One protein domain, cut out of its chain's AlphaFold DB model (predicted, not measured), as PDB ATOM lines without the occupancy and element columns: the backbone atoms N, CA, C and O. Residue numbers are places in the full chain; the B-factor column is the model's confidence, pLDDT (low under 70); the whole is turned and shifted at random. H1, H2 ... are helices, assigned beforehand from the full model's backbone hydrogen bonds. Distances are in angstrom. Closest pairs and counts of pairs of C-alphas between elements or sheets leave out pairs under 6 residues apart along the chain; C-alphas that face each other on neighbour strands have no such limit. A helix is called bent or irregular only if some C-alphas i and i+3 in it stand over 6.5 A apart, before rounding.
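What this domain is: This is residues 4 to 167 of the 575 residues of the protein "uncharacterized protein LOC114327349" of Diabrotica virgifera virgifera (western corn rootworm) (UniProt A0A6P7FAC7). Three helices, H1, H4 and H5, form an up-and-down bundle, and the bent helix H6 runs from it toward the far end of the domain, its first arm packed on H4 and H5, its second among H2, H3, H4 and H7. H3 crosses the second arm and turns a corner into H4, while H2 and H7 lie at the end away from H1. The printed part has 164 residues with seven named helices, H1 to H7 in chain order, and no named strand: an all helix domain. It is compact, with a radius of gyration of the C-alphas of 16.3 A, and spans 51 by 34 by 32 A.

How they stand to each other: The hub is H6, residues 121 to 145, touching five other helices. By its hydrogen bonds it was assigned as one helix, but it is bent: C-alphas 130 and 133 are 7.2 A apart, and its arms H6a, residues 121 to 130, and H6b, residues 133 to 145, stand at a steep tilt of 49 degrees. H6b touches H4, residues 69 to 84, with residues 135 to 139 alone, the closest C-alphas being those of Ala 135 and Lys 79, 5.6 A apart. H5, residues 87 to 111, touches H6a with residues 98 to 102 alone; the closest C-alphas are those of Tyr 102 and Leu 121, 6.9 A apart. H4 and H5 form a helical hairpin at a shallow tilt of 29 degrees, opposite ways. H1, residues 4 to 18, touches H4 at a shallow tilt of 21 degrees, opposite ways, the C-alphas of Ile 17 and Lys 69 coming closest at 5.4 A. H3, residues 49 to 67, stands about perpendicular to H6b at 81 degrees and touches it, with C-alphas 58 and 134 closest at 5.7 A; H3 and H4 touch only at the corner. H7, residues 153 to 164, forms a helical hairpin with H6b at a steep tilt of 44 degrees. H2, residues 29 to 42, touches H6b with residues 31 to 35 alone, and H1 and H2 are apart. Every O i to N i+4 pair is within hydrogen-bond range in H4, H6a, H6b and H7, against 6 of 11 in H1, 8 of 10 in H2, 13 of 15 in H3 and 18 of 21 in H5.

Where its parts are: H5 is 33.7 A long, from C-alpha 87 at (-5.326, -24.677, -17.410), with a kink of 63 degrees near residue 94; it is irregular, C-alphas 92 and 95 being 7.9 A apart. H3 is 28.1 A long. H1, 24.8 A long from C-alpha 4 at (-1.027, -20.690, -32.319), is only just irregular: C-alphas 11 and 14 are 6.8 A apart. H7 ends at C-alpha 164 at (-15.262, -19.955, -2.835).

The domain as a whole: The C-alphas farthest apart, those of Asn 44 and Asn 113, are 51.6 A from each other. The printed part has no cut and no long link. Its mean pLDDT is 87.8; residues 20 to 30 and 148 to 150 are under 70.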
ATOM      1  N   ALA A   4      -1.194 -21.477 -31.097       83.00
ATOM      2  CA  ALA A   4      -1.027 -20.690 -32.319       83.00
ATOM      3  C   ALA A   4      -2.374 -20.350 -32.973       83.00
ATOM      4  O   ALA A   4      -2.598 -19.207 -33.373       83.00
ATOM      5  N   SER A   5      -3.300 -21.308 -33.008       86.00
ATOM      6  CA  SER A   5      -4.649 -21.105 -33.538       86.00
ATOM      7  C   SER A   5      -5.428 -20.055 -32.741       86.00
ATOM      8  O   SER A   5      -6.135 -19.233 -33.324       86.00
ATOM      9  N   VAL A   6      -5.266 -20.027 -31.411       91.00
ATOM     10  CA  VAL A   6      -5.898 -19.005 -30.557       91.00
ATOM     11  C   VAL A   6      -5.403 -17.610 -30.929       91.00
ATOM     12  O   VAL A   6      -6.217 -16.707 -31.104       91.00
ATOM     13  N   ARG A   7      -4.091 -17.434 -31.138       90.50
ATOM     14  CA  ARG A   7      -3.520 -16.146 -31.568       90.50
ATOM     15  C   ARG A   7      -4.087 -15.675 -32.905       90.50
ATOM     16  O   ARG A   7      -4.413 -14.504 -33.041       90.50
ATOM     17  N   VAL A   8      -4.265 -16.580 -33.870       91.38
ATOM     18  CA  VAL A   8      -4.882 -16.234 -35.163       91.38
ATOM     19  C   VAL A   8      -6.296 -15.684 -34.966       91.38
ATOM     20  O   VAL A   8      -6.639 -14.660 -35.552       91.38
ATOM     21  N   LEU A   9      -7.107 -16.317 -34.115       91.81
ATOM     22  CA  LEU A   9      -8.458 -15.833 -33.822       91.81
ATOM     23  C   LEU A   9      -8.440 -14.461 -33.134       91.81
ATOM     24  O   LEU A   9      -9.212 -13.583 -33.520       91.81
ATOM     25  N   LEU A  10      -7.540 -14.260 -32.166       93.31
ATOM     26  CA  LEU A  10      -7.374 -12.980 -31.469       93.31
ATOM     27  C   LEU A  10      -6.981 -11.836 -32.416       93.31
ATOM     28  O   LEU A  10      -7.435 -10.716 -32.215       93.31
ATOM     29  N   ASN A  11      -6.238 -12.119 -33.488       91.69
ATOM     30  CA  ASN A  11      -5.861 -11.106 -34.479       91.69
ATOM     31  C   ASN A  11      -7.020 -10.704 -35.411       91.69
ATOM     32  O   ASN A  11      -6.997  -9.627 -36.001       91.69
ATOM     33  N   ILE A  12      -8.035 -11.560 -35.580       91.06
ATOM     34  CA  ILE A  12      -9.150 -11.323 -36.518       91.06
ATOM     35  C   ILE A  12     -10.368 -10.717 -35.805       91.06
ATOM     36  O   ILE A  12     -11.116  -9.941 -36.404       91.06
ATOM     37  N   LEU A  13     -10.584 -11.046 -34.528       90.81
ATOM     38  CA  LEU A  13     -11.721 -10.562 -33.736       90.81
ATOM     39  C   LEU A  13     -11.897  -9.029 -33.696       90.81
ATOM     40  O   LEU A  13     -13.052  -8.600 -33.778       90.81
ATOM     41  N   PRO A  14     -10.833  -8.200 -33.637       92.38
ATOM     42  CA  PRO A  14     -10.955  -6.740 -33.640       92.38
ATOM     43  C   PRO A  14     -11.729  -6.176 -34.836       92.38
ATOM     44  O   PRO A  14     -12.435  -5.181 -34.698       92.38
ATOM     45  N   GLN A  15     -11.740  -6.876 -35.974       87.50
ATOM     46  CA  GLN A  15     -12.537  -6.495 -37.148       87.50
ATOM     47  C   GLN A  15     -14.049  -6.434 -36.862       87.50
ATOM     48  O   GLN A  15     -14.804  -5.821 -37.614       87.50
ATOM     49  N   GLN A  16     -14.533  -7.073 -35.790       86.25
ATOM     50  CA  GLN A  16     -15.937  -6.981 -35.379       86.25
ATOM     51  C   GLN A  16     -16.307  -5.622 -34.773       86.25
ATOM     52  O   GLN A  16     -17.491  -5.295 -34.778       86.25
ATOM     53  N   ILE A  17     -15.340  -4.821 -34.305       85.88
ATOM     54  CA  ILE A  17     -15.592  -3.470 -33.768       85.88
ATOM     55  C   ILE A  17     -16.306  -2.605 -34.821       85.88
ATOM     56  O   ILE A  17     -17.210  -1.835 -34.507       85.88
ATOM     57  N   PHE A  18     -15.965  -2.787 -36.096       84.88
ATOM     58  CA  PHE A  18     -16.463  -1.957 -37.195       84.88
ATOM     59  C   PHE A  18     -17.649  -2.560 -37.940       84.88
ATOM     60  O   PHE A  18     -18.245  -1.913 -38.799       84.88
ATOM     61  N   LYS A  19     -18.034  -3.795 -37.609       81.38
ATOM     62  CA  LYS A  19     -19.206  -4.427 -38.211       81.38
ATOM     63  C   LYS A  19     -20.465  -3.942 -37.500       81.38
ATOM     64  O   LYS A  19     -20.531  -3.892 -36.273       81.38
ATOM     65  N   ASN A  20     -21.490  -3.617 -38.279       53.97
ATOM     66  CA  ASN A  20     -22.851  -3.559 -37.765       53.97
ATOM     67  C   ASN A  20     -23.361  -4.992 -37.742       53.97
ATOM     68  O   ASN A  20     -23.446  -5.590 -38.807       53.97
ATOM     69  N   ASN A  21     -23.651  -5.553 -36.567       59.00
ATOM     70  CA  ASN A  21     -24.660  -6.603 -36.469       59.00
ATOM     71  C   ASN A  21     -25.228  -6.748 -35.056       59.00
ATOM     72  O   ASN A  21     -24.504  -6.776 -34.063       59.00
ATOM     73  N   ILE A  22     -26.554  -6.865 -35.068       51.91
ATOM     74  CA  ILE A  22     -27.484  -7.189 -33.994       51.91
ATOM     75  C   ILE A  22     -27.490  -8.713 -33.822       51.91
ATOM     76  O   ILE A  22     -27.680  -9.424 -34.808       51.91
ATOM     77  N   SER A  23     -27.346  -9.201 -32.590       46.47
ATOM     78  CA  SER A  23     -28.147 -10.331 -32.095       46.47
ATOM     79  C   SER A  23     -27.972 -10.493 -30.587       46.47
ATOM     80  O   SER A  23     -26.854 -10.699 -30.113       46.47
ATOM     81  N   GLU A  24     -29.101 -10.450 -29.890       42.59
ATOM     82  CA  GLU A  24     -29.293 -10.790 -28.481       42.59
ATOM     83  C   GLU A  24     -29.103 -12.296 -28.247       42.59
ATOM     84  O   GLU A  24     -29.583 -13.129 -29.026       42.59
ATOM     85  N   THR A  25     -28.455 -12.663 -27.144       45.12
ATOM     86  CA  THR A  25     -28.426 -14.040 -26.638       45.12
ATOM     87  C   THR A  25     -29.226 -14.137 -25.347       45.12
ATOM     88  O   THR A  25     -28.749 -13.780 -24.279       45.12
ATOM     89  N   ASN A  26     -30.441 -14.683 -25.439       47.62
ATOM     90  CA  ASN A  26     -31.236 -15.072 -24.274       47.62
ATOM     91  C   ASN A  26     -30.664 -16.353 -23.645       47.62
ATOM     92  O   ASN A  26     -30.798 -17.441 -24.213       47.62
ATOM     93  N   THR A  27     -30.075 -16.247 -22.453       54.09
ATOM     94  CA  THR A  27     -29.755 -17.410 -21.610       54.09
ATOM     95  C   THR A  27     -31.053 -18.002 -21.042       54.09
ATOM     96  O   THR A  27     -31.870 -17.293 -20.457       54.09
ATOM     97  N   LYS A  28     -31.287 -19.310 -21.227       59.66
ATOM     98  CA  LYS A  28     -32.521 -19.981 -20.776       59.66
ATOM     99  C   LYS A  28     -32.414 -20.402 -19.306       59.66
ATOM    100  O   LYS A  28     -31.427 -21.008 -18.905       59.66
ATOM    101  N   SER A  29     -33.476 -20.175 -18.527       60.38
ATOM    102  CA  SER A  29     -33.567 -20.543 -17.096       60.38
ATOM    103  C   SER A  29     -33.223 -22.011 -16.788       60.38
ATOM    104  O   SER A  29     -32.726 -22.301 -15.707       60.38
ATOM    105  N   SER A  30     -33.451 -22.936 -17.727       60.12
ATOM    106  CA  SER A  30     -33.146 -24.367 -17.568       60.12
ATOM    107  C   SER A  30     -31.653 -24.688 -17.482       60.12
ATOM    108  O   SER A  30     -31.280 -25.717 -16.922       60.12
ATOM    109  N   ASP A  31     -30.801 -23.837 -18.054       82.31
ATOM    110  CA  ASP A  31     -29.366 -24.106 -18.171       82.31
ATOM    111  C   ASP A  31     -28.639 -23.753 -16.860       82.31
ATOM    112  O   ASP A  31     -27.663 -24.407 -16.484       82.31
ATOM    113  N   ILE A  32     -29.187 -22.786 -16.113       84.75
ATOM    114  CA  ILE A  32     -28.705 -22.362 -14.791       84.75
ATOM    115  C   ILE A  32     -28.946 -23.462 -13.750       84.75
ATOM    116  O   ILE A  32     -28.025 -23.833 -13.023       84.75
ATOM    117  N   ASP A  33     -30.141 -24.061 -13.722       85.62
ATOM    118  CA  ASP A  33     -30.459 -25.152 -12.788       85.62
ATOM    119  C   ASP A  33     -29.527 -26.356 -12.967       85.62
ATOM    120  O   ASP A  33     -29.125 -27.004 -11.993       85.62
ATOM    121  N   LEU A  34     -29.177 -26.678 -14.218       86.75
ATOM    122  CA  LEU A  34     -28.254 -27.769 -14.511       86.75
ATOM    123  C   LEU A  34     -26.837 -27.441 -14.034       86.75
ATOM    124  O   LEU A  34     -26.191 -28.301 -13.434       86.75
ATOM    125  N   LEU A  35     -26.378 -26.203 -14.251       88.19
ATOM    126  CA  LEU A  35     -25.093 -25.731 -13.742       88.19
ATOM    127  C   LEU A  35     -25.032 -25.832 -12.213       88.19
ATOM    128  O   LEU A  35     -24.092 -26.419 -11.686       88.19
ATOM    129  N   CYS A  36     -26.046 -25.333 -11.503       89.62
ATOM    130  CA  CYS A  36     -26.104 -25.379 -10.040       89.62
ATOM    131  C   CYS A  36     -26.078 -26.817  -9.501       89.62
ATOM    132  O   CYS A  36     -25.343 -27.113  -8.556       89.62
ATOM    133  N   LYS A  37     -26.817 -27.743 -10.132       88.31
ATOM    134  CA  LYS A  37     -26.763 -29.179  -9.795       88.31
ATOM    135  C   LYS A  37     -25.369 -29.759 -10.005       88.31
ATOM    136  O   LYS A  37     -24.889 -30.523  -9.170       88.31
ATOM    137  N   TYR A  38     -24.720 -29.397 -11.108       88.62
ATOM    138  CA  TYR A  38     -23.385 -29.884 -11.425       88.62
ATOM    139  C   TYR A  38     -22.328 -29.328 -10.456       88.62
ATOM    140  O   TYR A  38     -21.521 -30.095  -9.935       88.62
ATOM    141  N   ILE A  39     -22.392 -28.035 -10.117       90.69
ATOM    142  CA  ILE A  39     -21.553 -27.405  -9.085       90.69
ATOM    143  C   ILE A  39     -21.704 -28.136  -7.746       90.69
ATOM    144  O   ILE A  39     -20.696 -28.550  -7.176       90.69
ATOM    145  N   LYS A  40     -22.940 -28.378  -7.282       90.50
ATOM    146  CA  LYS A  40     -23.190 -29.136  -6.042       90.50
ATOM    147  C   LYS A  40     -22.606 -30.548  -6.093       90.50
ATOM    148  O   LYS A  40     -22.031 -30.996  -5.112       90.50
ATOM    149  N   SER A  41     -22.677 -31.225  -7.241       89.19
ATOM    150  CA  SER A  41     -22.113 -32.576  -7.383       89.19
ATOM    151  C   SER A  41     -20.591 -32.637  -7.196       89.19
ATOM    152  O   SER A  41     -20.080 -33.665  -6.758       89.19
ATOM    153  N   ILE A  42     -19.878 -31.545  -7.499       87.19
ATOM    154  CA  ILE A  42     -18.427 -31.430  -7.294       87.19
ATOM    155  C   ILE A  42     -18.126 -30.925  -5.882       87.19
ATOM    156  O   ILE A  42     -17.228 -31.437  -5.218       87.19
ATOM    157  N   ASN A  43     -18.870 -29.919  -5.424       86.50
ATOM    158  CA  ASN A  43     -18.684 -29.310  -4.119       86.50
ATOM    159  C   ASN A  43     -20.037 -28.937  -3.496       86.50
ATOM    160  O   ASN A  43     -20.654 -27.920  -3.827       86.50
ATOM    161  N   ASN A  44     -20.483 -29.774  -2.557       87.81
ATOM    162  CA  ASN A  44     -21.767 -29.609  -1.882       87.81
ATOM    163  C   ASN A  44     -21.823 -28.376  -0.963       87.81
ATOM    164  O   ASN A  44     -22.927 -27.911  -0.670       87.81
ATOM    165  N   ASP A  45     -20.679 -27.811  -0.570       88.19
ATOM    166  CA  ASP A  45     -20.591 -26.702   0.387       88.19
ATOM    167  C   ASP A  45     -20.681 -25.319  -0.280       88.19
ATOM    168  O   ASP A  45     -20.736 -24.298   0.404       88.19
ATOM    169  N   ILE A  46     -20.734 -25.253  -1.617       88.38
ATOM    170  CA  ILE A  46     -20.875 -23.983  -2.346       88.38
ATOM    171  C   ILE A  46     -22.223 -23.333  -2.027       88.38
ATOM    172  O   ILE A  46     -23.280 -23.943  -2.222       88.38
ATOM    173  N   ASP A  47     -22.184 -22.072  -1.602       88.81
ATOM    174  CA  ASP A  47     -23.360 -21.211  -1.534       88.81
ATOM    175  C   ASP A  47     -23.806 -20.825  -2.952       88.81
ATOM    176  O   ASP A  47     -23.096 -20.121  -3.674       88.81
ATOM    177  N   LEU A  48     -24.978 -21.315  -3.361       89.38
ATOM    178  CA  LEU A  48     -25.514 -21.082  -4.701       89.38
ATOM    179  C   LEU A  48     -25.983 -19.638  -4.908       89.38
ATOM    180  O   LEU A  48     -26.027 -19.212  -6.057       89.38
ATOM    181  N   MET A  49     -26.223 -18.859  -3.843       88.69
ATOM    182  CA  MET A  49     -26.533 -17.429  -3.986       88.69
ATOM    183  C   MET A  49     -25.400 -16.676  -4.695       88.69
ATOM    184  O   MET A  49     -25.642 -15.750  -5.462       88.69
ATOM    185  N   LYS A  50     -24.152 -17.139  -4.547       89.69
ATOM    186  CA  LYS A  50     -22.997 -16.561  -5.249       89.69
ATOM    187  C   LYS A  50     -23.026 -16.784  -6.766       89.69
ATOM    188  O   LYS A  50     -22.387 -16.036  -7.507       89.69
ATOM    189  N   VAL A  51     -23.724 -17.821  -7.240       90.12
ATOM    190  CA  VAL A  51     -23.944 -18.041  -8.680       90.12
ATOM    191  C   VAL A  51     -24.912 -16.988  -9.209       90.12
ATOM    192  O   VAL A  51     -24.642 -16.394 -10.253       90.12
ATOM    193  N   ASP A  52     -25.981 -16.709  -8.463       88.88
ATOM    194  CA  ASP A  52     -26.944 -15.658  -8.796       88.88
ATOM    195  C   ASP A  52     -26.277 -14.274  -8.794       88.88
ATOM    196  O   ASP A  52     -26.436 -13.522  -9.756       88.88
ATOM    197  N   ASP A  53     -25.424 -13.978  -7.808       90.69
ATOM    198  CA  ASP A  53     -24.629 -12.741  -7.776       90.69
ATOM    199  C   ASP A  53     -23.740 -12.586  -9.023       90.69
ATOM    200  O   ASP A  53     -23.607 -11.495  -9.588       90.69
ATOM    201  N   LEU A  54     -23.107 -13.674  -9.478       91.75
ATOM    202  CA  LEU A  54     -22.279 -13.658 -10.686       91.75
ATOM    203  C   LEU A  54     -23.124 -13.486 -11.958       91.75
ATOM    204  O   LEU A  54     -22.698 -12.787 -12.880       91.75
ATOM    205  N   LEU A  55     -24.320 -14.073 -12.005       90.31
ATOM    206  CA  LEU A  55     -25.277 -13.876 -13.096       90.31
ATOM    207  C   LEU A  55     -25.785 -12.434 -13.146       90.31
ATOM    208  O   LEU A  55     -25.890 -11.860 -14.229       90.31
ATOM    209  N   GLU A  56     -26.063 -11.817 -11.998       89.56
ATOM    210  CA  GLU A  56     -26.407 -10.399 -11.943       89.56
ATOM    211  C   GLU A  56     -25.266  -9.520 -12.455       89.56
ATOM    212  O   GLU A  56     -25.509  -8.609 -13.247       89.56
ATOM    213  N   LYS A  57     -24.017  -9.807 -12.056       89.19
ATOM    214  CA  LYS A  57     -22.835  -9.109 -12.589       89.19
ATOM    215  C   LYS A  57     -22.740  -9.253 -14.109       89.19
ATOM    216  O   LYS A  57     -22.564  -8.245 -14.788       89.19
ATOM    217  N   LEU A  58     -22.938 -10.464 -14.640       89.69
ATOM    218  CA  LEU A  58     -22.951 -10.722 -16.084       89.69
ATOM    219  C   LEU A  58     -23.996  -9.866 -16.809       89.69
ATOM    220  O   LEU A  58     -23.660  -9.217 -17.795       89.69
ATOM    221  N   ARG A  59     -25.231  -9.804 -16.295       87.56
ATOM    222  CA  ARG A  59     -26.312  -8.989 -16.882       87.56
ATOM    223  C   ARG A  59     -26.018  -7.490 -16.820       87.56
ATOM    224  O   ARG A  59     -26.314  -6.764 -17.764       87.56
ATOM    225  N   ARG A  60     -25.434  -7.007 -15.718       86.25
ATOM    226  CA  ARG A  60     -25.044  -5.592 -15.584       86.25
ATOM    227  C   ARG A  60     -23.945  -5.220 -16.578       86.25
ATOM    228  O   ARG A  60     -24.024  -4.165 -17.192       86.25
ATOM    229  N   GLU A  61     -22.959  -6.091 -16.770       87.62
ATOM    230  CA  GLU A  61     -21.866  -5.872 -17.726       87.62
ATOM    231  C   GLU A  61     -22.302  -6.070 -19.182       87.62
ATOM    232  O   GLU A  61     -21.713  -5.495 -20.094       87.62
ATOM    233  N   GLU A  62     -23.363  -6.837 -19.438       84.69
ATOM    234  CA  GLU A  62     -23.956  -6.962 -20.769       84.69
ATOM    235  C   GLU A  62     -24.386  -5.606 -21.333       84.69
ATOM    236  O   GLU A  62     -23.943  -5.253 -22.425       84.69
ATOM    237  N   SER A  63     -25.095  -4.787 -20.551       80.44
ATOM    238  CA  SER A  63     -25.501  -3.445 -20.992       80.44
ATOM    239  C   SER A  63     -24.306  -2.511 -21.246       80.44
ATOM    240  O   SER A  63     -24.312  -1.716 -22.188       80.44
ATOM    241  N   ILE A  64     -23.229  -2.623 -20.461       82.62
ATOM    242  CA  ILE A  64     -21.989  -1.857 -20.675       82.62
ATOM    243  C   ILE A  64     -21.316  -2.290 -21.986       82.62
ATOM    244  O   ILE A  64     -20.850  -1.450 -22.761       82.62
ATOM    245  N   ARG A  65     -21.275  -3.598 -22.265       85.19
ATOM    246  CA  ARG A  65     -20.702  -4.159 -23.500       85.19
ATOM    247  C   ARG A  65     -21.537  -3.823 -24.735       85.19
ATOM    248  O   ARG A  65     -20.955  -3.589 -25.791       85.19
ATOM    249  N   GLU A  66     -22.861  -3.761 -24.627       77.75
ATOM    250  CA  GLU A  66     -23.738  -3.308 -25.718       77.75
ATOM    251  C   GLU A  66     -23.426  -1.867 -26.132       77.75
ATOM    252  O   GLU A  66     -23.383  -1.553 -27.322       77.75
ATOM    253  N   ASN A  67     -23.105  -1.018 -25.155       79.44
ATOM    254  CA  ASN A  67     -22.729   0.376 -25.379       79.44
ATOM    255  C   ASN A  67     -21.240   0.571 -25.736       79.44
ATOM    256  O   ASN A  67     -20.840   1.665 -26.127       79.44
ATOM    257  N   SER A  68     -20.404  -0.471 -25.641       88.62
ATOM    258  CA  SER A  68     -18.970  -0.414 -25.954       88.62
ATOM    259  C   SER A  68     -18.526  -1.608 -26.800       88.62
ATOM    260  O   SER A  68     -18.196  -2.688 -26.299       88.62
ATOM    261  N   LYS A  69     -18.424  -1.388 -28.117       88.38
ATOM    262  CA  LYS A  69     -17.983  -2.413 -29.076       88.38
ATOM    263  C   LYS A  69     -16.612  -3.002 -28.730       88.38
ATOM    264  O   LYS A  69     -16.417  -4.207 -28.875       88.38
ATOM    265  N   VAL A  70     -15.690  -2.177 -28.224       92.31
ATOM    266  CA  VAL A  70     -14.362  -2.626 -27.777       92.31
ATOM    267  C   VAL A  70     -14.489  -3.598 -26.609       92.31
ATOM    268  O   VAL A  70     -13.981  -4.714 -26.687       92.31
ATOM    269  N   ARG A  71     -15.234  -3.236 -25.557       93.56
ATOM    270  CA  ARG A  71     -15.462  -4.119 -24.403       93.56
ATOM    271  C   ARG A  71     -16.147  -5.427 -24.795       93.56
ATOM    272  O   ARG A  71     -15.788  -6.478 -24.268       93.56
ATOM    273  N   ASN A  72     -17.082  -5.395 -25.743       91.38
ATOM    274  CA  ASN A  72     -17.703  -6.610 -26.272       91.38
ATOM    275  C   ASN A  72     -16.672  -7.525 -26.966       91.38
ATOM    276  O   ASN A  72     -16.628  -8.729 -26.712       91.38
ATOM    277  N   VAL A  73     -15.788  -6.967 -27.798       93.88
ATOM    278  CA  VAL A  73     -14.715  -7.740 -28.450       93.88
ATOM    279  C   VAL A  73     -13.708  -8.291 -27.439       93.88
ATOM    280  O   VAL A  73     -13.295  -9.444 -27.577       93.88
ATOM    281  N   ILE A  74     -13.367  -7.538 -26.390       95.75
ATOM    282  CA  ILE A  74     -12.531  -8.029 -25.281       95.75
ATOM    283  C   ILE A  74     -13.165  -9.266 -24.644       95.75
ATOM    284  O   ILE A  74     -12.509 -10.298 -24.495       95.75
ATOM    285  N   PHE A  75     -14.456  -9.193 -24.327       95.38
ATOM    286  CA  PHE A  75     -15.169 -10.310 -23.721       95.38
ATOM    287  C   PHE A  75     -15.229 -11.540 -24.642       95.38
ATOM    288  O   PHE A  75     -14.922 -12.656 -24.223       95.38
ATOM    289  N   LYS A  76     -15.549 -11.349 -25.929       94.25
ATOM    290  CA  LYS A  76     -15.528 -12.430 -26.933       94.25
ATOM    291  C   LYS A  76     -14.151 -13.079 -27.053       94.25
ATOM    292  O   LYS A  76     -14.051 -14.297 -27.184       94.25
ATOM    293  N   SER A  77     -13.095 -12.278 -26.979       95.81
ATOM    294  CA  SER A  77     -11.718 -12.760 -27.021       95.81
ATOM    295  C   SER A  77     -11.389 -13.641 -25.813       95.81
ATOM    296  O   SER A  77     -10.778 -14.695 -25.980       95.81
ATOM    297  N   LEU A  78     -11.876 -13.292 -24.615       96.62
ATOM    298  CA  LEU A  78     -11.767 -14.160 -23.439       96.62
ATOM    299  C   LEU A  78     -12.510 -15.485 -23.619       96.62
ATOM    300  O   LEU A  78     -11.944 -16.535 -23.315       96.62
ATOM    301  N   LYS A  79     -13.729 -15.473 -24.181       94.56
ATOM    302  CA  LYS A  79     -14.435 -16.722 -24.522       94.56
ATOM    303  C   LYS A  79     -13.596 -17.586 -25.461       94.56
ATOM    304  O   LYS A  79     -13.462 -18.781 -25.224       94.56
ATOM    305  N   VAL A  80     -12.991 -16.996 -26.497       95.00
ATOM    306  CA  VAL A  80     -12.106 -17.726 -27.421       95.00
ATOM    307  C   VAL A  80     -10.921 -18.350 -26.689       95.00
ATOM    308  O   VAL A  80     -10.617 -19.514 -26.951       95.00
ATOM    309  N   ILE A  81     -10.296 -17.640 -25.746       95.62
ATOM    310  CA  ILE A  81      -9.209 -18.188 -24.923       95.62
ATOM    311  C   ILE A  81      -9.704 -19.394 -24.113       95.62
ATOM    312  O   ILE A  81      -9.124 -20.473 -24.220       95.62
ATOM    313  N   PHE A  82     -10.791 -19.258 -23.348       94.88
ATOM    314  CA  PHE A  82     -11.284 -20.331 -22.472       94.88
ATOM    315  C   PHE A  82     -11.873 -21.532 -23.225       94.88
ATOM    316  O   PHE A  82     -11.773 -22.660 -22.750       94.88
ATOM    317  N   ILE A  83     -12.446 -21.328 -24.414       91.88
ATOM    318  CA  ILE A  83     -12.955 -22.419 -25.261       91.88
ATOM    319  C   ILE A  83     -11.810 -23.266 -25.829       91.88
ATOM    320  O   ILE A  83     -11.984 -24.467 -26.040       91.88
ATOM    321  N   ASN A  84     -10.662 -22.649 -26.116       92.44
ATOM    322  CA  ASN A  84      -9.609 -23.261 -26.927       92.44
ATOM    323  C   ASN A  84      -8.324 -23.590 -26.162       92.44
ATOM    324  O   ASN A  84      -7.376 -24.040 -26.797       92.44
ATOM    325  N   THR A  85      -8.286 -23.384 -24.844       93.19
ATOM    326  CA  THR A  85      -7.115 -23.686 -24.006       93.19
ATOM    327  C   THR A  85      -7.493 -24.498 -22.771       93.19
ATOM    328  O   THR A  85      -8.635 -24.449 -22.309       93.19
ATOM    329  N   ASN A  86      -6.522 -25.206 -22.199       91.94
ATOM    330  CA  ASN A  86      -6.608 -25.798 -20.860       91.94
ATOM    331  C   ASN A  86      -5.809 -24.985 -19.819       91.94
ATOM    332  O   ASN A  86      -5.096 -24.031 -20.143       91.94
ATOM    333  N   SER A  87      -5.932 -25.364 -18.552       92.38
ATOM    334  CA  SER A  87      -5.326 -24.677 -17.410       92.38
ATOM    335  C   SER A  87      -3.801 -24.684 -17.457       92.38
ATOM    336  O   SER A  87      -3.184 -23.672 -17.137       92.38
ATOM    337  N   ALA A  88      -3.178 -25.770 -17.921       91.69
ATOM    338  CA  ALA A  88      -1.725 -25.861 -18.052       91.69
ATOM    339  C   ALA A  88      -1.184 -24.918 -19.140       91.69
ATOM    340  O   ALA A  88      -0.145 -24.284 -18.955       91.69
ATOM    341  N   GLU A  89      -1.901 -24.770 -20.256       93.62
ATOM    342  CA  GLU A  89      -1.568 -23.793 -21.298       93.62
ATOM    343  C   GLU A  89      -1.739 -22.360 -20.783       93.62
ATOM    344  O   GLU A  89      -0.855 -21.521 -20.973       93.62
ATOM    345  N   ARG A  90      -2.842 -22.072 -20.077       95.38
ATOM    346  CA  ARG A  90      -3.090 -20.743 -19.495       95.38
ATOM    347  C   ARG A  90      -2.085 -20.390 -18.398       95.38
ATOM    348  O   ARG A  90      -1.628 -19.249 -18.370       95.38
ATOM    349  N   LEU A  91      -1.656 -21.354 -17.583       95.56
ATOM    350  CA  LEU A  91      -0.647 -21.157 -16.539       95.56
ATOM    351  C   LEU A  91       0.650 -20.542 -17.074       95.56
ATOM    352  O   LEU A  91       1.290 -19.796 -16.344       95.56
ATOM    353  N   PHE A  92       1.027 -20.814 -18.327       94.69
ATOM    354  CA  PHE A  92       2.262 -20.297 -18.930       94.69
ATOM    355  C   PHE A  92       2.054 -19.365 -20.128       94.69
ATOM    356  O   PHE A  92       3.040 -18.873 -20.680       94.69
ATOM    357  N   GLY A  93       0.807 -19.150 -20.551       93.88
ATOM    358  CA  GLY A  93       0.490 -18.430 -21.783       93.88
ATOM    359  C   GLY A  93      -0.639 -17.409 -21.675       93.88
ATOM    360  O   GLY A  93      -0.826 -16.645 -22.618       93.88
ATOM    361  N   PHE A  94      -1.378 -17.339 -20.561       95.94
ATOM    362  CA  PHE A  94      -2.530 -16.435 -20.445       95.94
ATOM    363  C   PHE A  94      -2.147 -14.962 -20.645       95.94
ATOM    364  O   PHE A  94      -2.753 -14.294 -21.477       95.94
ATOM    365  N   ASP A  95      -1.094 -14.478 -19.974       94.62
ATOM    366  CA  ASP A  95      -0.629 -13.090 -20.129       94.62
ATOM    367  C   ASP A  95      -0.205 -12.780 -21.574       94.62
ATOM    368  O   ASP A  95      -0.546 -11.733 -22.114       94.62
ATOM    369  N   GLN A  96       0.439 -13.734 -22.254       94.75
ATOM    370  CA  GLN A  96       0.817 -13.581 -23.663       94.75
ATOM    371  C   GLN A  96      -0.407 -13.476 -24.581       94.75
ATOM    372  O   GLN A  96      -0.395 -12.684 -25.519       94.75
ATOM    373  N   LEU A  97      -1.466 -14.250 -24.323       96.44
ATOM    374  CA  LEU A  97      -2.722 -14.156 -25.074       96.44
ATOM    375  C   LEU A  97      -3.438 -12.827 -24.803       96.44
ATOM    376  O   LEU A  97      -3.958 -12.220 -25.735       96.44
ATOM    377  N   VAL A  98      -3.427 -12.356 -23.554       96.50
ATOM    378  CA  VAL A  98      -3.991 -11.055 -23.169       96.50
ATOM    379  C   VAL A  98      -3.248  -9.909 -23.858       96.50
ATOM    380  O   VAL A  98      -3.898  -9.049 -24.446       96.50
ATOM    381  N   CYS A  99      -1.914  -9.922 -23.863       96.25
ATOM    382  CA  CYS A  99      -1.106  -8.925 -24.571       96.25
ATOM    383  C   CYS A  99      -1.313  -9.001 -26.094       96.25
ATOM    384  O   CYS A  99      -1.538  -7.980 -26.727       96.25
ATOM    385  N   CYS A 100      -1.362 -10.205 -26.677       95.56
ATOM    386  CA  CYS A 100      -1.661 -10.386 -28.105       95.56
ATOM    387  C   CYS A 100      -3.028  -9.791 -28.488       95.56
ATOM    388  O   CYS A 100      -3.174  -9.191 -29.551       95.56
ATOM    389  N   ASN A 101      -4.028  -9.957 -27.622       96.06
ATOM    390  CA  ASN A 101      -5.356  -9.379 -27.797       96.06
ATOM    391  C   ASN A 101      -5.320  -7.843 -27.688       96.06
ATOM    392  O   ASN A 101      -5.853  -7.160 -28.560       96.06
ATOM    393  N   TYR A 102      -4.636  -7.308 -26.671       97.56
ATOM    394  CA  TYR A 102      -4.426  -5.869 -26.506       97.56
ATOM    395  C   TYR A 102      -3.791  -5.237 -27.749       97.56
ATOM    396  O   TYR A 102      -4.355  -4.297 -28.308       97.56
ATOM    397  N   ASP A 103      -2.667  -5.785 -28.214       97.00
ATOM    398  CA  ASP A 103      -1.941  -5.278 -29.378       97.00
ATOM    399  C   ASP A 103      -2.824  -5.303 -30.634       97.00
ATOM    400  O   ASP A 103      -2.876  -4.326 -31.377       97.00
ATOM    401  N   SER A 104      -3.586  -6.383 -30.836       95.88
ATOM    402  CA  SER A 104      -4.468  -6.537 -32.001       95.88
ATOM    403  C   SER A 104      -5.638  -5.553 -31.994       95.88
ATOM    404  O   SER A 104      -5.978  -4.984 -33.032       95.88
ATOM    405  N   ILE A 105      -6.268  -5.336 -30.835       96.00
ATOM    406  CA  ILE A 105      -7.345  -4.348 -30.689       96.00
ATOM    407  C   ILE A 105      -6.787  -2.941 -30.899       96.00
ATOM    408  O   ILE A 105      -7.341  -2.187 -31.696       96.00
ATOM    409  N   THR A 106      -5.677  -2.608 -30.239       96.44
ATOM    410  CA  THR A 106      -5.007  -1.308 -30.365       96.44
ATOM    411  C   THR A 106      -4.636  -1.016 -31.813       96.44
ATOM    412  O   THR A 106      -4.993   0.039 -32.335       96.44
ATOM    413  N   GLN A 107      -4.000  -1.967 -32.502       95.56
ATOM    414  CA  GLN A 107      -3.652  -1.828 -33.914       95.56
ATOM    415  C   GLN A 107      -4.897  -1.593 -34.777       95.56
ATOM    416  O   GLN A 107      -4.918  -0.671 -35.587       95.56
ATOM    417  N   SER A 108      -5.955  -2.381 -34.578       94.44
ATOM    418  CA  SER A 108      -7.185  -2.249 -35.360       94.44
ATOM    419  C   SER A 108      -7.872  -0.892 -35.153       94.44
ATOM    420  O   SER A 108      -8.374  -0.312 -36.117       94.44
ATOM    421  N   LEU A 109      -7.861  -0.356 -33.927       95.44
ATOM    422  CA  LEU A 109      -8.377   0.981 -33.619       95.44
ATOM    423  C   LEU A 109      -7.531   2.088 -34.263       95.44
ATOM    424  O   LEU A 109      -8.094   3.031 -34.819       95.44
ATOM    425  N   LEU A 110      -6.200   1.957 -34.244       94.56
ATOM    426  CA  LEU A 110      -5.282   2.895 -34.899       94.56
ATOM    427  C   LEU A 110      -5.478   2.916 -36.422       94.56
ATOM    428  O   LEU A 110      -5.584   3.990 -37.008       94.56
ATOM    429  N   GLU A 111      -5.597   1.747 -37.059       94.81
ATOM    430  CA  GLU A 111      -5.835   1.616 -38.508       94.81
ATOM    431  C   GLU A 111      -7.143   2.286 -38.964       94.81
ATOM    432  O   GLU A 111      -7.234   2.762 -40.094       94.81
ATOM    433  N   HIS A 112      -8.140   2.361 -38.078       93.81
ATOM    434  CA  HIS A 112      -9.438   2.994 -38.339       93.81
ATOM    435  C   HIS A 112      -9.573   4.384 -37.696       93.81
ATOM    436  O   HIS A 112     -10.668   4.946 -37.683       93.81
ATOM    437  N   ASN A 113      -8.478   4.949 -37.170       92.50
ATOM    438  CA  ASN A 113      -8.429   6.274 -36.549       92.50
ATOM    439  C   ASN A 113      -9.483   6.482 -35.433       92.50
ATOM    440  O   ASN A 113     -10.158   7.508 -35.393       92.50
ATOM    441  N   GLN A 114      -9.655   5.489 -34.553       92.69
ATOM    442  CA  GLN A 114     -10.539   5.544 -33.375       92.69
ATOM    443  C   GLN A 114      -9.720   5.728 -32.089       92.69
ATOM    444  O   GLN A 114      -9.628   4.830 -31.246       92.69
ATOM    445  N   LEU A 115      -9.051   6.873 -31.967       91.19
ATOM    446  CA  LEU A 115      -8.110   7.146 -30.875       91.19
ATOM    447  C   LEU A 115      -8.809   7.262 -29.514       91.19
ATOM    448  O   LEU A 115      -8.251   6.876 -28.493       91.19
ATOM    449  N   GLU A 116     -10.047   7.743 -29.508       92.88
ATOM    450  CA  GLU A 116     -10.901   7.913 -28.331       92.88
ATOM    451  C   GLU A 116     -11.312   6.593 -27.662       92.88
ATOM    452  O   GLU A 116     -11.795   6.596 -26.534       92.88
ATOM    453  N   LEU A 117     -11.127   5.465 -28.353       92.06
ATOM    454  CA  LEU A 117     -11.451   4.128 -27.859       92.06
ATOM    455  C   LEU A 117     -10.228   3.367 -27.326       92.06
ATOM    456  O   LEU A 117     -10.368   2.223 -26.879       92.06
ATOM    457  N   LEU A 118      -9.035   3.962 -27.408       93.56
ATOM    458  CA  LEU A 118      -7.805   3.351 -26.921       93.56
ATOM    459  C   LEU A 118      -7.811   3.251 -25.392       93.56
ATOM    460  O   LEU A 118      -8.290   4.133 -24.685       93.56
ATOM    461  N   MET A 119      -7.226   2.165 -24.897       94.56
ATOM    462  CA  MET A 119      -6.948   1.947 -23.482       94.56
ATOM    463  C   MET A 119      -5.449   1.742 -23.307       94.56
ATOM    464  O   MET A 119      -4.767   1.187 -24.176       94.56
ATOM    465  N   THR A 120      -4.923   2.134 -22.158       94.38
ATOM    466  CA  THR A 120      -3.610   1.673 -21.711       94.38
ATOM    467  C   THR A 120      -3.646   0.162 -21.460       94.38
ATOM    468  O   THR A 120      -4.697  -0.426 -21.187       94.38
ATOM    469  N   LEU A 121      -2.484  -0.495 -21.498       93.69
ATOM    470  CA  LEU A 121      -2.399  -1.918 -21.161       93.69
ATOM    471  C   LEU A 121      -2.880  -2.203 -19.725       93.69
ATOM    472  O   LEU A 121      -3.441  -3.268 -19.476       93.69
ATOM    473  N   SER A 122      -2.687  -1.267 -18.783       89.50
ATOM    474  CA  SER A 122      -3.185  -1.421 -17.408       89.50
ATOM    475  C   SER A 122      -4.711  -1.450 -17.383       89.50
ATOM    476  O   SER A 122      -5.279  -2.413 -16.877       89.50
ATOM    477  N   GLU A 123      -5.369  -0.456 -17.985       92.00
ATOM    478  CA  GLU A 123      -6.837  -0.394 -18.059       92.00
ATOM    479  C   GLU A 123      -7.410  -1.623 -18.773       92.00
ATOM    480  O   GLU A 123      -8.396  -2.211 -18.328       92.00
ATOM    481  N   PHE A 124      -6.755  -2.071 -19.847       95.50
ATOM    482  CA  PHE A 124      -7.148  -3.281 -20.558       95.50
ATOM    483  C   PHE A 124      -7.072  -4.529 -19.671       95.50
ATOM    484  O   PHE A 124      -8.006  -5.332 -19.653       95.50
ATOM    485  N   LYS A 125      -5.976  -4.707 -18.919       93.81
ATOM    486  CA  LYS A 125      -5.822  -5.838 -17.990       93.81
ATOM    487  C   LYS A 125      -6.846  -5.786 -16.854       93.81
ATOM    488  O   LYS A 125      -7.316  -6.843 -16.439       93.81
ATOM    489  N   ASP A 126      -7.233  -4.597 -16.401       91.56
ATOM    490  CA  ASP A 126      -8.275  -4.430 -15.383       91.56
ATOM    491  C   ASP A 126      -9.655  -4.857 -15.918       91.56
ATOM    492  O   ASP A 126     -10.359  -5.624 -15.258       91.56
ATOM    493  N   VAL A 127      -9.996  -4.482 -17.159       93.75
ATOM    494  CA  VAL A 127     -11.216  -4.961 -17.846       93.75
ATOM    495  C   VAL A 127     -11.178  -6.476 -18.073       93.75
ATOM    496  O   VAL A 127     -12.166  -7.168 -17.845       93.75
ATOM    497  N   ILE A 128     -10.039  -7.025 -18.507       95.94
ATOM    498  CA  ILE A 128      -9.875  -8.475 -18.677       95.94
ATOM    499  C   ILE A 128     -10.159  -9.198 -17.360       95.94
ATOM    500  O   ILE A 128     -10.944 -10.144 -17.346       95.94
ATOM    501  N   ARG A 129      -9.551  -8.748 -16.257       93.31
ATOM    502  CA  ARG A 129      -9.711  -9.376 -14.942       93.31
ATOM    503  C   ARG A 129     -11.158  -9.361 -14.469       93.31
ATOM    504  O   ARG A 129     -11.634 -10.401 -14.016       93.31
ATOM    505  N   SER A 130     -11.868  -8.241 -14.619       92.75
ATOM    506  CA  SER A 130     -13.282  -8.182 -14.234       92.75
ATOM    507  C   SER A 130     -14.139  -9.149 -15.058       92.75
ATOM    508  O   SER A 130     -15.070  -9.748 -14.524       92.75
ATOM    509  N   TYR A 131     -13.791  -9.372 -16.329       95.94
ATOM    510  CA  TYR A 131     -14.523 -10.243 -17.251       95.94
ATOM    511  C   TYR A 131     -14.222 -11.737 -17.120       95.94
ATOM    512  O   TYR A 131     -15.040 -12.542 -17.565       95.94
ATOM    513  N   ILE A 132     -13.104 -12.136 -16.506       97.06
ATOM    514  CA  ILE A 132     -12.697 -13.547 -16.398       97.06
ATOM    515  C   ILE A 132     -13.806 -14.448 -15.815       97.06
ATOM    516  O   ILE A 132     -14.164 -15.422 -16.486       97.06
ATOM    517  N   PRO A 133     -14.396 -14.162 -14.633       96.31
ATOM    518  CA  PRO A 133     -15.401 -15.051 -14.043       96.31
ATOM    519  C   PRO A 133     -16.652 -15.185 -14.920       96.31
ATOM    520  O   PRO A 133     -17.180 -16.280 -15.112       96.31
ATOM    521  N   MET A 134     -17.086 -14.071 -15.511       94.81
ATOM    522  CA  MET A 134     -18.246 -14.000 -16.399       94.81
ATOM    523  C   MET A 134     -18.013 -14.747 -17.716       94.81
ATOM    524  O   MET A 134     -18.887 -15.479 -18.171       94.81
ATOM    525  N   ALA A 135     -16.825 -14.621 -18.312       95.12
ATOM    526  CA  ALA A 135     -16.472 -15.337 -19.533       95.12
ATOM    527  C   ALA A 135     -16.428 -16.854 -19.302       95.12
ATOM    528  O   ALA A 135     -16.936 -17.608 -20.131       95.12
ATOM    529  N   LYS A 136     -15.881 -17.309 -18.165       95.50
ATOM    530  CA  LYS A 136     -15.912 -18.729 -17.775       95.50
ATOM    531  C   LYS A 136     -17.350 -19.223 -17.605       95.50
ATOM    532  O   LYS A 136     -17.690 -20.273 -18.149       95.50
ATOM    533  N   LEU A 137     -18.193 -18.452 -16.914       93.75
ATOM    534  CA  LEU A 137     -19.605 -18.779 -16.705       93.75
ATOM    535  C   LEU A 137     -20.352 -18.925 -18.036       93.75
ATOM    536  O   LEU A 137     -20.998 -19.943 -18.265       93.75
ATOM    537  N   GLU A 138     -20.220 -17.950 -18.933       91.25
ATOM    538  CA  GLU A 138     -20.912 -17.960 -20.225       91.25
ATOM    539  C   GLU A 138     -20.444 -19.122 -21.114       91.25
ATOM    540  O   GLU A 138     -21.262 -19.787 -21.742       91.25
ATOM    541  N   VAL A 139     -19.145 -19.449 -21.108       91.94
ATOM    542  CA  VAL A 139     -18.619 -20.622 -21.831       91.94
ATOM    543  C   VAL A 139     -19.197 -21.932 -21.288       91.94
ATOM    544  O   VAL A 139     -19.514 -22.827 -22.072       91.94
ATOM    545  N   VAL A 140     -19.334 -22.068 -19.969       91.44
ATOM    546  CA  VAL A 140     -19.928 -23.263 -19.349       91.44
ATOM    547  C   VAL A 140     -21.423 -23.359 -19.672       91.44
ATOM    548  O   VAL A 140     -21.892 -24.435 -20.043       91.44
ATOM    549  N   LEU A 141     -22.158 -22.246 -19.609       89.56
ATOM    550  CA  LEU A 141     -23.574 -22.201 -19.987       89.56
ATOM    551  C   LEU A 141     -23.773 -22.559 -21.468       89.56
ATOM    552  O   LEU A 141     -24.580 -23.435 -21.767       89.56
ATOM    553  N   ASP A 142     -22.965 -22.013 -22.381       87.44
ATOM    554  CA  ASP A 142     -23.015 -22.347 -23.814       87.44
ATOM    555  C   ASP A 142     -22.795 -23.853 -24.072       87.44
ATOM    556  O   ASP A 142     -23.396 -24.454 -24.972       87.44
ATOM    557  N   GLN A 143     -21.924 -24.501 -23.289       86.88
ATOM    558  CA  GLN A 143     -21.684 -25.947 -23.375       86.88
ATOM    559  C   GLN A 143     -22.890 -26.767 -22.898       86.88
ATOM    560  O   GLN A 143     -23.214 -27.780 -23.525       86.88
ATOM    561  N   ILE A 144     -23.565 -26.312 -21.839       85.31
ATOM    562  CA  ILE A 144     -24.813 -26.904 -21.345       85.31
ATOM    563  C   ILE A 144     -25.907 -26.783 -22.410       85.31
ATOM    564  O   ILE A 144     -26.489 -27.798 -22.809       85.31
ATOM    565  N   SER A 145     -26.138 -25.575 -22.933       82.81
ATOM    566  CA  SER A 145     -27.192 -25.308 -23.918       82.81
ATOM    567  C   SER A 145     -26.989 -26.102 -25.214       82.81
ATOM    568  O   SER A 145     -27.950 -26.583 -25.816       82.81
ATOM    569  N   SER A 146     -25.733 -26.279 -25.640       79.31
ATOM    570  CA  SER A 146     -25.381 -27.037 -26.850       79.31
ATOM    571  C   SER A 146     -25.413 -28.562 -26.675       79.31
ATOM    572  O   SER A 146     -25.148 -29.280 -27.641       79.31
ATOM    573  N   LYS A 147     -25.759 -29.075 -25.481       70.88
ATOM    574  CA  LYS A 147     -25.771 -30.512 -25.139       70.88
ATOM    575  C   LYS A 147     -24.476 -31.230 -25.535       70.88
ATOM    576  O   LYS A 147     -24.508 -32.386 -25.968       70.88
ATOM    577  N   LYS A 148     -23.327 -30.551 -25.427       66.00
ATOM    578  CA  LYS A 148     -22.030 -31.193 -25.672       66.00
ATOM    579  C   LYS A 148     -21.883 -32.392 -24.732       66.00
ATOM    580  O   LYS A 148     -22.226 -32.312 -23.557       66.00
ATOM    581  N   SER A 149     -21.377 -33.505 -25.265       58.50
ATOM    582  CA  SER A 149     -21.332 -34.807 -24.583       58.50
ATOM    583  C   SER A 149     -20.515 -34.821 -23.286       58.50
ATOM    584  O   SER A 149     -20.714 -35.712 -22.466       58.50
ATOM    585  N   ALA A 150     -19.630 -33.842 -23.082       67.50
ATOM    586  CA  ALA A 150     -18.919 -33.628 -21.829       67.50
ATOM    587  C   ALA A 150     -18.789 -32.126 -21.544       67.50
ATOM    588  O   ALA A 150     -18.298 -31.365 -22.383       67.50
ATOM    589  N   LEU A 151     -19.226 -31.710 -20.354       78.00
ATOM    590  CA  LEU A 151     -18.984 -30.370 -19.827       78.00
ATOM    591  C   LEU A 151     -17.486 -30.206 -19.534       78.00
ATOM    592  O   LEU A 151     -16.842 -31.155 -19.079       78.00
ATOM    593  N   ASN A 152     -16.923 -29.018 -19.764       82.25
ATOM    594  CA  ASN A 152     -15.534 -28.752 -19.405       82.25
ATOM    595  C   ASN A 152     -15.390 -28.712 -17.873       82.25
ATOM    596  O   ASN A 152     -15.608 -27.678 -17.241       82.25
ATOM    597  N   GLN A 153     -15.024 -29.855 -17.284       87.12
ATOM    598  CA  GLN A 153     -14.879 -30.021 -15.836       87.12
ATOM    599  C   GLN A 153     -13.858 -29.052 -15.236       87.12
ATOM    600  O   GLN A 153     -14.046 -28.587 -14.118       87.12
ATOM    601  N   GLU A 154     -12.812 -28.711 -15.992       89.69
ATOM    602  CA  GLU A 154     -11.784 -27.769 -15.559       89.69
ATOM    603  C   GLU A 154     -12.369 -26.366 -15.374       89.69
ATOM    604  O   GLU A 154     -12.200 -25.776 -14.315       89.69
ATOM    605  N   LEU A 155     -13.127 -25.853 -16.350       91.31
ATOM    606  CA  LEU A 155     -13.751 -24.529 -16.229       91.31
ATOM    607  C   LEU A 155     -14.796 -24.472 -15.114       91.31
ATOM    608  O   LEU A 155     -14.916 -23.447 -14.447       91.31
ATOM    609  N   VAL A 156     -15.533 -25.562 -14.881       91.88
ATOM    610  CA  VAL A 156     -16.439 -25.637 -13.727       91.88
ATOM    611  C   VAL A 156     -15.654 -25.588 -12.420       91.88
ATOM    612  O   VAL A 156     -16.042 -24.854 -11.518       91.88
ATOM    613  N   GLN A 157     -14.544 -26.319 -12.318       92.12
ATOM    614  CA  GLN A 157     -13.686 -26.273 -11.137       92.12
ATOM    615  C   GLN A 157     -13.123 -24.862 -10.906       92.12
ATOM    616  O   GLN A 157     -13.134 -24.378  -9.779       92.12
ATOM    617  N   GLU A 158     -12.706 -24.164 -11.963       93.81
ATOM    618  CA  GLU A 158     -12.244 -22.772 -11.873       93.81
ATOM    619  C   GLU A 158     -13.358 -21.799 -11.443       93.81
ATOM    620  O   GLU A 158     -13.093 -20.827 -10.734       93.81
ATOM    621  N   LEU A 159     -14.613 -22.048 -11.840       93.44
ATOM    622  CA  LEU A 159     -15.766 -21.293 -11.339       93.44
ATOM    623  C   LEU A 159     -16.017 -21.572  -9.857       93.44
ATOM    624  O   LEU A 159     -16.244 -20.635  -9.100       93.44
ATOM    625  N   ILE A 160     -15.947 -22.836  -9.433       92.69
ATOM    626  CA  ILE A 160     -16.076 -23.231  -8.023       92.69
ATOM    627  C   ILE A 160     -15.026 -22.507  -7.177       92.69
ATOM    628  O   ILE A 160     -15.376 -21.928  -6.152       92.69
ATOM    629  N   GLU A 161     -13.774 -22.457  -7.633       93.31
ATOM    630  CA  GLU A 161     -12.699 -21.729  -6.950       93.31
ATOM    631  C   GLU A 161     -13.013 -20.240  -6.786       93.31
ATOM    632  O   GLU A 161     -12.881 -19.708  -5.685       93.31
ATOM    633  N   TYR A 162     -13.495 -19.578  -7.842       93.44
ATOM    634  CA  TYR A 162     -13.914 -18.176  -7.762       93.44
ATOM    635  C   TYR A 162     -15.108 -17.969  -6.816       93.44
ATOM    636  O   TYR A 162     -15.140 -17.004  -6.058       93.44
ATOM    637  N   LEU A 163     -16.090 -18.874  -6.818       92.25
ATOM    638  CA  LEU A 163     -17.245 -18.792  -5.916       92.25
ATOM    639  C   LEU A 163     -16.830 -18.987  -4.448       92.25
ATOM    640  O   LEU A 163     -17.407 -18.374  -3.547       92.25
ATOM    641  N   GLN A 164     -15.820 -19.814  -4.181       89.69
ATOM    642  CA  GLN A 164     -15.262 -19.955  -2.835       89.69
ATOM    643  C   GLN A 164     -14.461 -18.716  -2.435       89.69
ATOM    644  O   GLN A 164     -14.641 -18.223  -1.322       89.69
ATOM    645  N   ILE A 165     -13.623 -18.211  -3.342       88.31
ATOM    646  CA  ILE A 165     -12.612 -17.192  -3.062       88.31
ATOM    647  C   ILE A 165     -12.625 -16.104  -4.157       88.31
ATOM    648  O   ILE A 165     -11.736 -16.060  -5.011       88.31
ATOM    649  N   PRO A 166     -13.615 -15.193  -4.158       88.62
ATOM    650  CA  PRO A 166     -13.756 -14.192  -5.218       88.62
ATOM    651  C   PRO A 166     -12.644 -13.129  -5.225       88.62
ATOM    652  O   PRO A 166     -12.490 -12.424  -6.220       88.62
ATOM    653  N   GLN A 167     -11.870 -13.007  -4.140       86.00
ATOM    654  CA  GLN A 167     -10.780 -12.036  -3.995       86.00
ATOM    655  C   GLN A 167      -9.577 -12.347  -4.901       86.00
ATOM    656  O   GLN A 167      -8.840 -11.437  -5.289       86.00
TER     657      GLN A 167